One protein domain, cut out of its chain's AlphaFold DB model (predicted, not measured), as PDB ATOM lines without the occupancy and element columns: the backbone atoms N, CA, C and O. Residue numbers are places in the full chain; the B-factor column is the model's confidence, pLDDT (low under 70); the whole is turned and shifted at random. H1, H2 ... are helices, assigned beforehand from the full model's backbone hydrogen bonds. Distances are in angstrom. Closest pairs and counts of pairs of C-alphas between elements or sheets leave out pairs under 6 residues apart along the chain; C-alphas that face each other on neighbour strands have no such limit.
ATOM      1  N   GLU A  10     147.487 164.808 102.942       88.69
ATOM      2  CA  GLU A  10     146.352 163.898 102.717       88.69
ATOM      3  C   GLU A  10     146.753 162.428 102.921       88.69
ATOM      4  O   GLU A  10     145.996 161.633 103.482       88.69
ATOM      5  N   GLN A  11     147.957 162.045 102.492       90.31
ATOM      6  CA  GLN A  11     148.503 160.708 102.712       90.31
ATOM      7  C   GLN A  11     148.804 160.445 104.188       90.31
ATOM      8  O   GLN A  11     148.572 159.331 104.662       90.31
ATOM      9  N   VAL A  12     149.286 161.450 104.921       88.75
ATOM     10  CA  VAL A  12     149.463 161.353 106.376       88.75
ATOM     11  C   VAL A  12     148.110 161.168 107.063       88.75
ATOM     12  O   VAL A  12     147.976 160.256 107.878       88.75
ATOM     13  N   ASP A  13     147.097 161.948 106.686       90.75
ATOM     14  CA  ASP A  13     145.744 161.830 107.236       90.75
ATOM     15  C   ASP A  13     145.126 160.452 106.947       90.75
ATOM     16  O   ASP A  13     144.533 159.834 107.834       90.75
ATOM     17  N   MET A  14     145.323 159.907 105.740       90.69
ATOM     18  CA  MET A  14     144.888 158.543 105.409       90.69
ATOM     19  C   MET A  14     145.607 157.474 106.239       90.69
ATOM     20  O   MET A  14     144.977 156.503 106.663       90.69
ATOM     21  N   LEU A  15     146.912 157.627 106.486       90.44
ATOM     22  CA  LEU A  15     147.674 156.692 107.322       90.44
ATOM     23  C   LEU A  15     147.223 156.744 108.785       90.44
ATOM     24  O   LEU A  15     147.115 155.695 109.422       90.44
ATOM     25  N   ILE A  16     146.920 157.937 109.305       91.56
ATOM     26  CA  ILE A  16     146.363 158.111 110.651       91.56
ATOM     27  C   ILE A  16     144.988 157.449 110.730       91.56
ATOM     28  O   ILE A  16     144.780 156.615 111.607       91.56
ATOM     29  N   ALA A  17     144.093 157.727 109.779       90.69
ATOM     30  CA  ALA A  17     142.764 157.120 109.744       90.69
ATOM     31  C   ALA A  17     142.826 155.583 109.643       90.69
ATOM     32  O   ALA A  17     142.068 154.887 110.316       90.69
ATOM     33  N   SER A  18     143.753 155.035 108.847       90.44
ATOM     34  CA  SER A  18     143.981 153.586 108.772       90.44
ATOM     35  C   SER A  18     144.471 153.022 110.104       90.44
ATOM     36  O   SER A  18     143.988 151.980 110.537       90.44
ATOM     37  N   SER A  19     145.404 153.708 110.770       91.38
ATOM     38  CA  SER A  19     145.905 153.284 112.079       91.38
ATOM     39  C   SER A  19     144.831 153.352 113.163       91.38
ATOM     40  O   SER A  19     144.832 152.514 114.063       91.38
ATOM     41  N   GLU A  20     143.950 154.350 113.120       91.31
ATOM     42  CA  GLU A  20     142.822 154.465 114.044       91.31
ATOM     43  C   GLU A  20     141.842 153.313 113.829       91.31
ATOM     44  O   GLU A  20     141.489 152.639 114.794       91.31
ATOM     45  N   LEU A  21     141.502 153.004 112.574       88.62
ATOM     46  CA  LEU A  21     140.630 151.879 112.246       88.62
ATOM     47  C   LEU A  21     141.230 150.536 112.679       88.62
ATOM     48  O   LEU A  21     140.544 149.738 113.311       88.62
ATOM     49  N   ASP A  22     142.519 150.299 112.425       89.06
ATOM     50  CA  ASP A  22     143.199 149.080 112.878       89.06
ATOM     51  C   ASP A  22     143.210 148.970 114.413       89.06
ATOM     52  O   ASP A  22     143.142 147.869 114.959       89.06
ATOM     53  N   SER A  23     143.250 150.105 115.123       91.44
ATOM     54  CA  SER A  23     143.225 150.132 116.591       91.44
ATOM     55  C   SER A  23     141.869 149.764 117.198       91.44
ATOM     56  O   SER A  23     141.807 149.417 118.379       91.44
ATOM     57  N   GLU A  24     140.791 149.806 116.410       93.94
ATOM     58  CA  GLU A  24     139.451 149.393 116.841       93.94
ATOM     59  C   GLU A  24     139.268 147.871 116.828       93.94
ATOM     60  O   GLU A  24     138.315 147.365 117.433       93.94
ATOM     61  N   TYR A  25     140.180 147.133 116.187       95.62
ATOM     62  CA  TYR A  25     140.120 145.682 116.063       95.62
ATOM     63  C   TYR A  25     141.136 144.970 116.965       95.62
ATOM     64  O   TYR A  25     142.275 145.394 117.159       95.62
ATOM     65  N   GLY A  26     140.707 143.847 117.538       90.94
ATOM     66  CA  GLY A  26     141.546 142.962 118.332       90.94
ATOM     67  C   GLY A  26     142.393 142.016 117.482       90.94
ATOM     68  O   GLY A  26     142.331 141.983 116.253       90.94
ATOM     69  N   VAL A  27     143.192 141.193 118.159       90.69
ATOM     70  CA  VAL A  27     144.146 140.270 117.515       90.69
ATOM     71  C   VAL A  27     143.478 139.166 116.688       90.69
ATOM     72  O   VAL A  27     144.160 138.492 115.916       90.69
ATOM     73  N   TYR A  28     142.167 138.962 116.841       90.19
ATOM     74  CA  TYR A  28     141.376 138.006 116.068       90.19
ATOM     75  C   TYR A  28     140.445 138.692 115.050       90.19
ATOM     76  O   TYR A  28     139.609 138.012 114.451       90.19
ATOM     77  N   GLY A  29     140.601 140.003 114.816       89.75
ATOM     78  CA  GLY A  29     139.765 140.787 113.898       89.75
ATOM     79  C   GLY A  29     138.382 141.131 114.458       89.75
ATOM     80  O   GLY A  29     137.462 141.434 113.702       89.75
ATOM     81  N   GLU A  30     138.204 141.046 115.774       92.50
ATOM     82  CA  GLU A  30     136.985 141.415 116.484       92.50
ATOM     83  C   GLU A  30     136.949 142.911 116.811       92.50
ATOM     84  O   GLU A  30     137.953 143.469 117.236       92.50
ATOM     85  N   GLU A  31     135.794 143.564 116.676       93.50
ATOM     86  CA  GLU A  31     135.630 144.946 117.146       93.50
ATOM     87  C   GLU A  31     135.787 144.996 118.671       93.50
ATOM     88  O   GLU A  31     135.013 144.369 119.409       93.50
ATOM     89  N   LEU A  32     136.759 145.767 119.164       93.31
ATOM     90  CA  LEU A  32     137.086 145.840 120.589       93.31
ATOM     91  C   LEU A  32     135.904 146.333 121.426       93.31
ATOM     92  O   LEU A  32     135.659 145.806 122.511       93.31
ATOM     93  N   ALA A  33     135.117 147.280 120.909       93.12
ATOM     94  CA  ALA A  33     133.918 147.773 121.587       93.12
ATOM     95  C   ALA A  33     132.892 146.654 121.847       93.12
ATOM     96  O   ALA A  33     132.277 146.598 122.913       93.12
ATOM     97  N   VAL A  34     132.736 145.726 120.898       92.25
ATOM     98  CA  VAL A  34     131.859 144.558 121.054       92.25
ATOM     99  C   VAL A  34     132.513 143.525 121.967       92.25
ATOM    100  O   VAL A  34     131.848 142.994 122.857       92.25
ATOM    101  N   ALA A  35     133.808 143.254 121.780       92.56
ATOM    102  CA  ALA A  35     134.566 142.289 122.576       92.56
ATOM    103  C   ALA A  35     134.617 142.635 124.072       92.56
ATOM    104  O   ALA A  35     134.573 141.735 124.910       92.56
ATOM    105  N   MET A  36     134.649 143.925 124.408       91.75
ATOM    106  CA  MET A  36     134.667 144.431 125.785       91.75
ATOM    107  C   MET A  36     133.268 144.699 126.365       91.75
ATOM    108  O   MET A  36     133.157 145.150 127.503       91.75
ATOM    109  N   SER A  37     132.195 144.437 125.610       93.88
ATOM    110  CA  SER A  37     130.822 144.644 126.083       93.88
ATOM    111  C   SER A  37     130.342 143.530 127.025       93.88
ATOM    112  O   SER A  37     130.698 142.360 126.868       93.88
ATOM    113  N   ASP A  38     129.435 143.861 127.953       93.50
ATOM    114  CA  ASP A  38     128.772 142.877 128.827       93.50
ATOM    115  C   ASP A  38     127.985 141.815 128.041       93.50
ATOM    116  O   ASP A  38     127.777 140.698 128.520       93.50
ATOM    117  N   ASP A  39     127.549 142.138 126.821       92.88
ATOM    118  CA  ASP A  39     126.865 141.202 125.930       92.88
ATOM    119  C   ASP A  39     127.787 140.089 125.436       92.88
ATOM    120  O   ASP A  39     127.307 138.979 125.211       92.88
ATOM    121  N   ALA A  40     129.082 140.367 125.269       91.50
ATOM    122  CA  ALA A  40     130.082 139.382 124.868       91.50
ATOM    123  C   ALA A  40     130.634 138.564 126.047       91.50
ATOM    124  O   ALA A  40     131.374 137.600 125.830       91.50
ATOM    125  N   ASN A  41     130.275 138.919 127.288       90.00
ATOM    126  CA  ASN A  41     130.710 138.201 128.479       90.00
ATOM    127  C   ASN A  41     130.236 136.734 128.409       90.00
ATOM    128  O   ASN A  41     129.029 136.482 128.366       90.00
ATOM    129  N   PRO A  42     131.145 135.742 128.471       88.62
ATOM    130  CA  PRO A  42     130.777 134.328 128.368       88.62
ATOM    131  C   PRO A  42     129.849 133.848 129.496       88.62
ATOM    132  O   PRO A  42     129.179 132.828 129.344       88.62
ATOM    133  N   ASN A  43     129.774 134.588 130.607       92.06
ATOM    134  CA  ASN A  43     128.881 134.308 131.731       92.06
ATOM    135  C   ASN A  43     127.531 135.046 131.647       92.06
ATOM    136  O   ASN A  43     126.677 134.868 132.519       92.06
ATOM    137  N   ASN A  44     127.302 135.868 130.618       92.75
ATOM    138  CA  ASN A  44     126.016 136.522 130.395       92.75
ATOM    139  C   ASN A  44     125.042 135.569 129.683       92.75
ATOM    140  O   ASN A  44     124.875 135.589 128.465       92.75
ATOM    141  N   TYR A  45     124.341 134.741 130.461       88.38
ATOM    142  CA  TYR A  45     123.367 133.769 129.940       88.38
ATOM    143  C   TYR A  45     122.103 134.389 129.321       88.38
ATOM    144  O   TYR A  45     121.305 133.661 128.733       88.38
ATOM    145  N   LYS A  46     121.907 135.708 129.450       92.38
ATOM    146  CA  LYS A  46     120.798 136.433 128.810       92.38
ATOM    147  C   LYS A  46     121.154 136.890 127.393       92.38
ATOM    148  O   LYS A  46     120.250 137.105 126.592       92.38
ATOM    149  N   SER A  47     122.446 137.016 127.088       89.75
ATOM    150  CA  SER A  47     122.945 137.369 125.761       89.75
ATOM    151  C   SER A  47     123.119 136.130 124.875       89.75
ATOM    152  O   SER A  47     123.583 135.065 125.303       89.75
ATOM    153  N   GLY A  48     122.751 136.284 123.601       87.50
ATOM    154  CA  GLY A  48     123.033 135.311 122.544       87.50
ATOM    155  C   GLY A  48     124.412 135.483 121.896       87.50
ATOM    156  O   GLY A  48     124.793 134.657 121.071       87.50
ATOM    157  N   LYS A  49     125.160 136.537 122.244       87.19
ATOM    158  CA  LYS A  49     126.477 136.839 121.666       87.19
ATOM    159  C   LYS A  49     127.578 136.204 122.508       87.19
ATOM    160  O   LYS A  49     127.667 136.470 123.699       87.19
ATOM    161  N   ARG A  50     128.400 135.342 121.906       86.62
ATOM    162  CA  ARG A  50     129.535 134.684 122.576       86.62
ATOM    163  C   ARG A  50     130.630 134.407 121.557       86.62
ATOM    164  O   ARG A  50     130.337 133.877 120.487       86.62
ATOM    165  N   TYR A  51     131.876 134.705 121.906       89.06
ATOM    166  CA  TYR A  51     133.026 134.275 121.116       89.06
ATOM    167  C   TYR A  51     133.287 132.786 121.359       89.06
ATOM    168  O   TYR A  51     133.362 132.340 122.504       89.06
ATOM    169  N   VAL A  52     133.405 132.008 120.279       87.75
ATOM    170  CA  VAL A  52     133.675 130.566 120.336       87.75
ATOM    171  C   VAL A  52     135.040 130.302 119.702       87.75
ATOM    172  O   VAL A  52     135.202 130.540 118.505       87.75
ATOM    173  N   PRO A  53     136.033 129.813 120.466       87.81
ATOM    174  CA  PRO A  53     137.329 129.492 119.899       87.81
ATOM    175  C   PRO A  53     137.205 128.272 118.984       87.81
ATOM    176  O   PRO A  53     136.657 127.235 119.365       87.81
ATOM    177  N   HIS A  54     137.762 128.379 117.783       87.31
ATOM    178  CA  HIS A  54     137.965 127.235 116.906       87.31
ATOM    179  C   HIS A  54     139.413 126.759 117.032       87.31
ATOM    180  O   HIS A  54     140.342 127.562 117.009       87.31
ATOM    181  N   GLY A  55     139.601 125.445 117.180       87.31
ATOM    182  CA  GLY A  55     140.929 124.834 117.185       87.31
ATOM    183  C   GLY A  55     141.646 124.970 115.833       87.31
ATOM    184  O   GLY A  55     141.047 125.417 114.848       87.31
ATOM    185  N   PRO A  56     142.922 124.559 115.758       91.00
ATOM    186  CA  PRO A  56     143.685 124.629 114.521       91.00
ATOM    187  C   PRO A  56     143.002 123.809 113.422       91.00
ATOM    188  O   PRO A  56     142.596 122.665 113.637       91.00
ATOM    189  N   LYS A  57     142.894 124.392 112.227       92.56
ATOM    190  CA  LYS A  57     142.462 123.680 111.021       92.56
ATOM    191  C   LYS A  57     143.687 123.344 110.186       92.56
ATOM    192  O   LYS A  57     144.554 124.190 109.986       92.56
ATOM    193  N   ILE A  58     143.735 122.121 109.673       93.88
ATOM    194  CA  ILE A  58     144.757 121.730 108.705       93.88
ATOM    195  C   ILE A  58     144.256 122.125 107.321       93.88
ATOM    196  O   ILE A  58     143.202 121.671 106.876       93.88
ATOM    197  N   ASN A  59     145.027 122.958 106.629       95.19
ATOM    198  CA  ASN A  59     144.863 123.133 105.198       95.19
ATOM    199  C   ASN A  59     145.539 121.947 104.496       95.19
ATOM    200  O   ASN A  59     146.757 121.930 104.327       95.19
ATOM    201  N   TRP A  60     144.746 120.941 104.121       94.12
ATOM    202  CA  TRP A  60     145.256 119.718 103.497       94.12
ATOM    203  C   TRP A  60     145.954 119.970 102.162       94.12
ATOM    204  O   TRP A  60     146.934 119.296 101.865       94.12
ATOM    205  N   ALA A  61     145.522 120.977 101.401       94.56
ATOM    206  CA  ALA A  61     146.189 121.371 100.166       94.56
ATOM    207  C   ALA A  61     147.594 121.935 100.441       94.56
ATOM    208  O   ALA A  61     148.564 121.514  99.813       94.56
ATOM    209  N   ALA A  62     147.726 122.826 101.429       94.56
ATOM    210  CA  ALA A  62     149.029 123.352 101.836       94.56
ATOM    211  C   ALA A  62     149.937 122.252 102.403       94.56
ATOM    212  O   ALA A  62     151.123 122.200 102.080       94.56
ATOM    213  N   LYS A  63     149.368 121.343 103.205       95.12
ATOM    214  CA  LYS A  63     150.100 120.194 103.739       95.12
ATOM    215  C   LYS A  63     150.621 119.282 102.626       95.12
ATOM    216  O   LYS A  63     151.796 118.947 102.653       95.12
ATOM    217  N   ALA A  64     149.791 118.929 101.644       94.94
ATOM    218  CA  ALA A  64     150.198 118.070 100.530       94.94
ATOM    219  C   ALA A  64     151.366 118.670  99.730       94.94
ATOM    220  O   ALA A  64     152.300 117.959  99.369       94.94
ATOM    221  N   VAL A  65     151.347 119.989  99.501       95.56
ATOM    222  CA  VAL A  65     152.467 120.696  98.862       95.56
ATOM    223  C   VAL A  65     153.726 120.634  99.727       95.56
ATOM    224  O   VAL A  65     154.798 120.351  99.200       95.56
ATOM    225  N   GLY A  66     153.606 120.877 101.035       95.19
ATOM    226  CA  GLY A  66     154.735 120.788 101.966       95.19
ATOM    227  C   GLY A  66     155.362 119.393 101.988       95.19
ATOM    228  O   GLY A  66     156.568 119.263 101.801       95.19
ATOM    229  N   ASP A  67     154.536 118.353 102.112       95.75
ATOM    230  CA  ASP A  67     154.984 116.958 102.134       95.75
ATOM    231  C   ASP A  67     155.709 116.589 100.818       95.75
ATOM    232  O   ASP A  67     156.778 115.973 100.838       95.75
ATOM    233  N   LEU A  68     155.185 117.030  99.665       94.62
ATOM    234  CA  LEU A  68     155.813 116.800  98.358       94.62
ATOM    235  C   LEU A  68     157.134 117.569  98.196       94.62
ATOM    236  O   LEU A  68     158.096 117.029  97.654       94.62
ATOM    237  N   GLN A  69     157.200 118.817  98.666       94.00
ATOM    238  CA  GLN A  69     158.431 119.612  98.654       94.00
ATOM    239  C   GLN A  69     159.526 118.953  99.491       94.00
ATOM    240  O   GLN A  69     160.668 118.840  99.040       94.00
ATOM    241  N   GLU A  70     159.182 118.513 100.703       94.56
ATOM    242  CA  GLU A  70     160.101 117.804 101.591       94.56
ATOM    243  C   GLU A  70     160.636 116.535 100.928       94.56
ATOM    244  O   GLU A  70     161.850 116.314 100.923       94.56
ATOM    245  N   GLN A  71     159.757 115.737 100.315       94.31
ATOM    246  CA  GLN A  71     160.162 114.549  99.570       94.31
ATOM    247  C   GLN A  71     161.092 114.903  98.402       94.31
ATOM    248  O   GLN A  71     162.183 114.340  98.293       94.31
ATOM    249  N   PHE A  72     160.708 115.870  97.567       93.88
ATOM    250  CA  PHE A  72     161.477 116.261  96.387       93.88
ATOM    251  C   PHE A  72     162.900 116.711  96.741       93.88
ATOM    252  O   PHE A  72     163.859 116.278  96.102       93.88
ATOM    253  N   TYR A  73     163.067 117.546  97.772       94.00
ATOM    254  CA  TYR A  73     164.394 118.016  98.187       94.00
ATOM    255  C   TYR A  73     165.185 116.984  98.989       94.00
ATOM    256  O   TYR A  73     166.410 117.076  99.053       94.00
ATOM    257  N   LYS A  74     164.519 115.991  99.583       94.69
ATOM    258  CA  LYS A  74     165.198 114.827 100.159       94.69
ATOM    259  C   LYS A  74     165.790 113.935  99.066       94.69
ATOM    260  O   LYS A  74     166.881 113.404  99.246       94.69
ATOM    261  N   GLU A  75     165.086 113.787  97.947       94.25
ATOM    262  CA  GLU A  75     165.551 113.044  96.768       94.25
ATOM    263  C   GLU A  75     166.579 113.838  95.942       94.25
ATOM    264  O   GLU A  75     167.447 113.243  95.310       94.25
ATOM    265  N   ASN A  76     166.529 115.176  95.994       90.62
ATOM    266  CA  ASN A  76     167.406 116.087  95.252       90.62
ATOM    267  C   ASN A  76     168.122 117.075  96.197       90.62
ATOM    268  O   ASN A  76     167.822 118.273  96.172       90.62
ATOM    269  N   PRO A  77     169.069 116.604  97.032       88.88
ATOM    270  CA  PRO A  77     169.692 117.428  98.071       88.88
ATOM    271  C   PRO A  77     170.509 118.604  97.517       88.88
ATOM    272  O   PRO A  77     170.516 119.674  98.122       88.88
ATOM    273  N   ASP A  78     171.137 118.432  96.351       92.06
ATOM    274  CA  ASP A  78     171.940 119.467  95.678       92.06
ATOM    275  C   ASP A  78     171.121 120.307  94.677       92.06
ATOM    276  O   ASP A  78     171.658 121.164  93.970       92.06
ATOM    277  N   GLY A  79     169.810 120.059  94.582       84.00
ATOM    278  CA  GLY A  79     168.915 120.783  93.688       84.00
ATOM    279  C   GLY A  79     168.709 122.233  94.130       84.00
ATOM    280  O   GLY A  79     168.499 122.523  95.310       84.00
ATOM    281  N   SER A  80     168.716 123.166  93.173       86.38
ATOM    282  CA  SER A  80     168.339 124.557  93.446       86.38
ATOM    283  C   SER A  80     166.918 124.615  94.003       86.38
ATOM    284  O   SER A  80     166.009 123.998  93.461       86.38
ATOM    285  N   ARG A  81     166.708 125.395  95.066       85.88
ATOM    286  CA  ARG A  81     165.363 125.679  95.597       85.88
ATOM    287  C   ARG A  81     164.703 126.885  94.930       85.88
ATOM    288  O   ARG A  81     163.494 127.074  95.041       85.88
TER     289      ARG A  81
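This is residues 10 to 81 of the 100 residues of an uncharacterized protein of Leifsonia psychrotolerans (UniProt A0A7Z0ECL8). What shape is this? It is an open, flat, extended model with two arms: residues 10 to 20 of H1 stick out as one, residues 53 to 68, of which 60 to 68 belong to H3, as the other, and loops with the short H2 lie between. What builds it? The 72 printed residues have named helices H1, H2, H3 in that order and no named strand; the class is all helix, with 34 residues, under half, in named elements. The radius of gyration of the C-alphas is 22.1 A, the spans 59 by 45 by 14 A.

Do the helices touch? H1, residues 10 to 23, and H2, residues 32 to 35, are only just apart, closest C-alphas 8.5 A. H3, residues 60 to 75, is apart from both. Are their backbones bonded? In H1 and H3 every O i to N i+4 pair is within hydrogen-bond range; H2 is too short for one.

Where does H1 begin? C-alpha 10 is at (146.352, 163.898, 102.717); H1 spans 19.8 A, H2 4.8 A. Where does H3 end? After 22.4 A, at C-alpha 75, (165.551, 113.044, 96.768).

How far does it reach? The farthest C-alphas, Lys 46 and Asp 78, are 63.3 A apart. Any cut or weak place? The printed part has no cut, H2 to H3 is a long link of 24 residues, and no printed residue is under 70 in pLDDT.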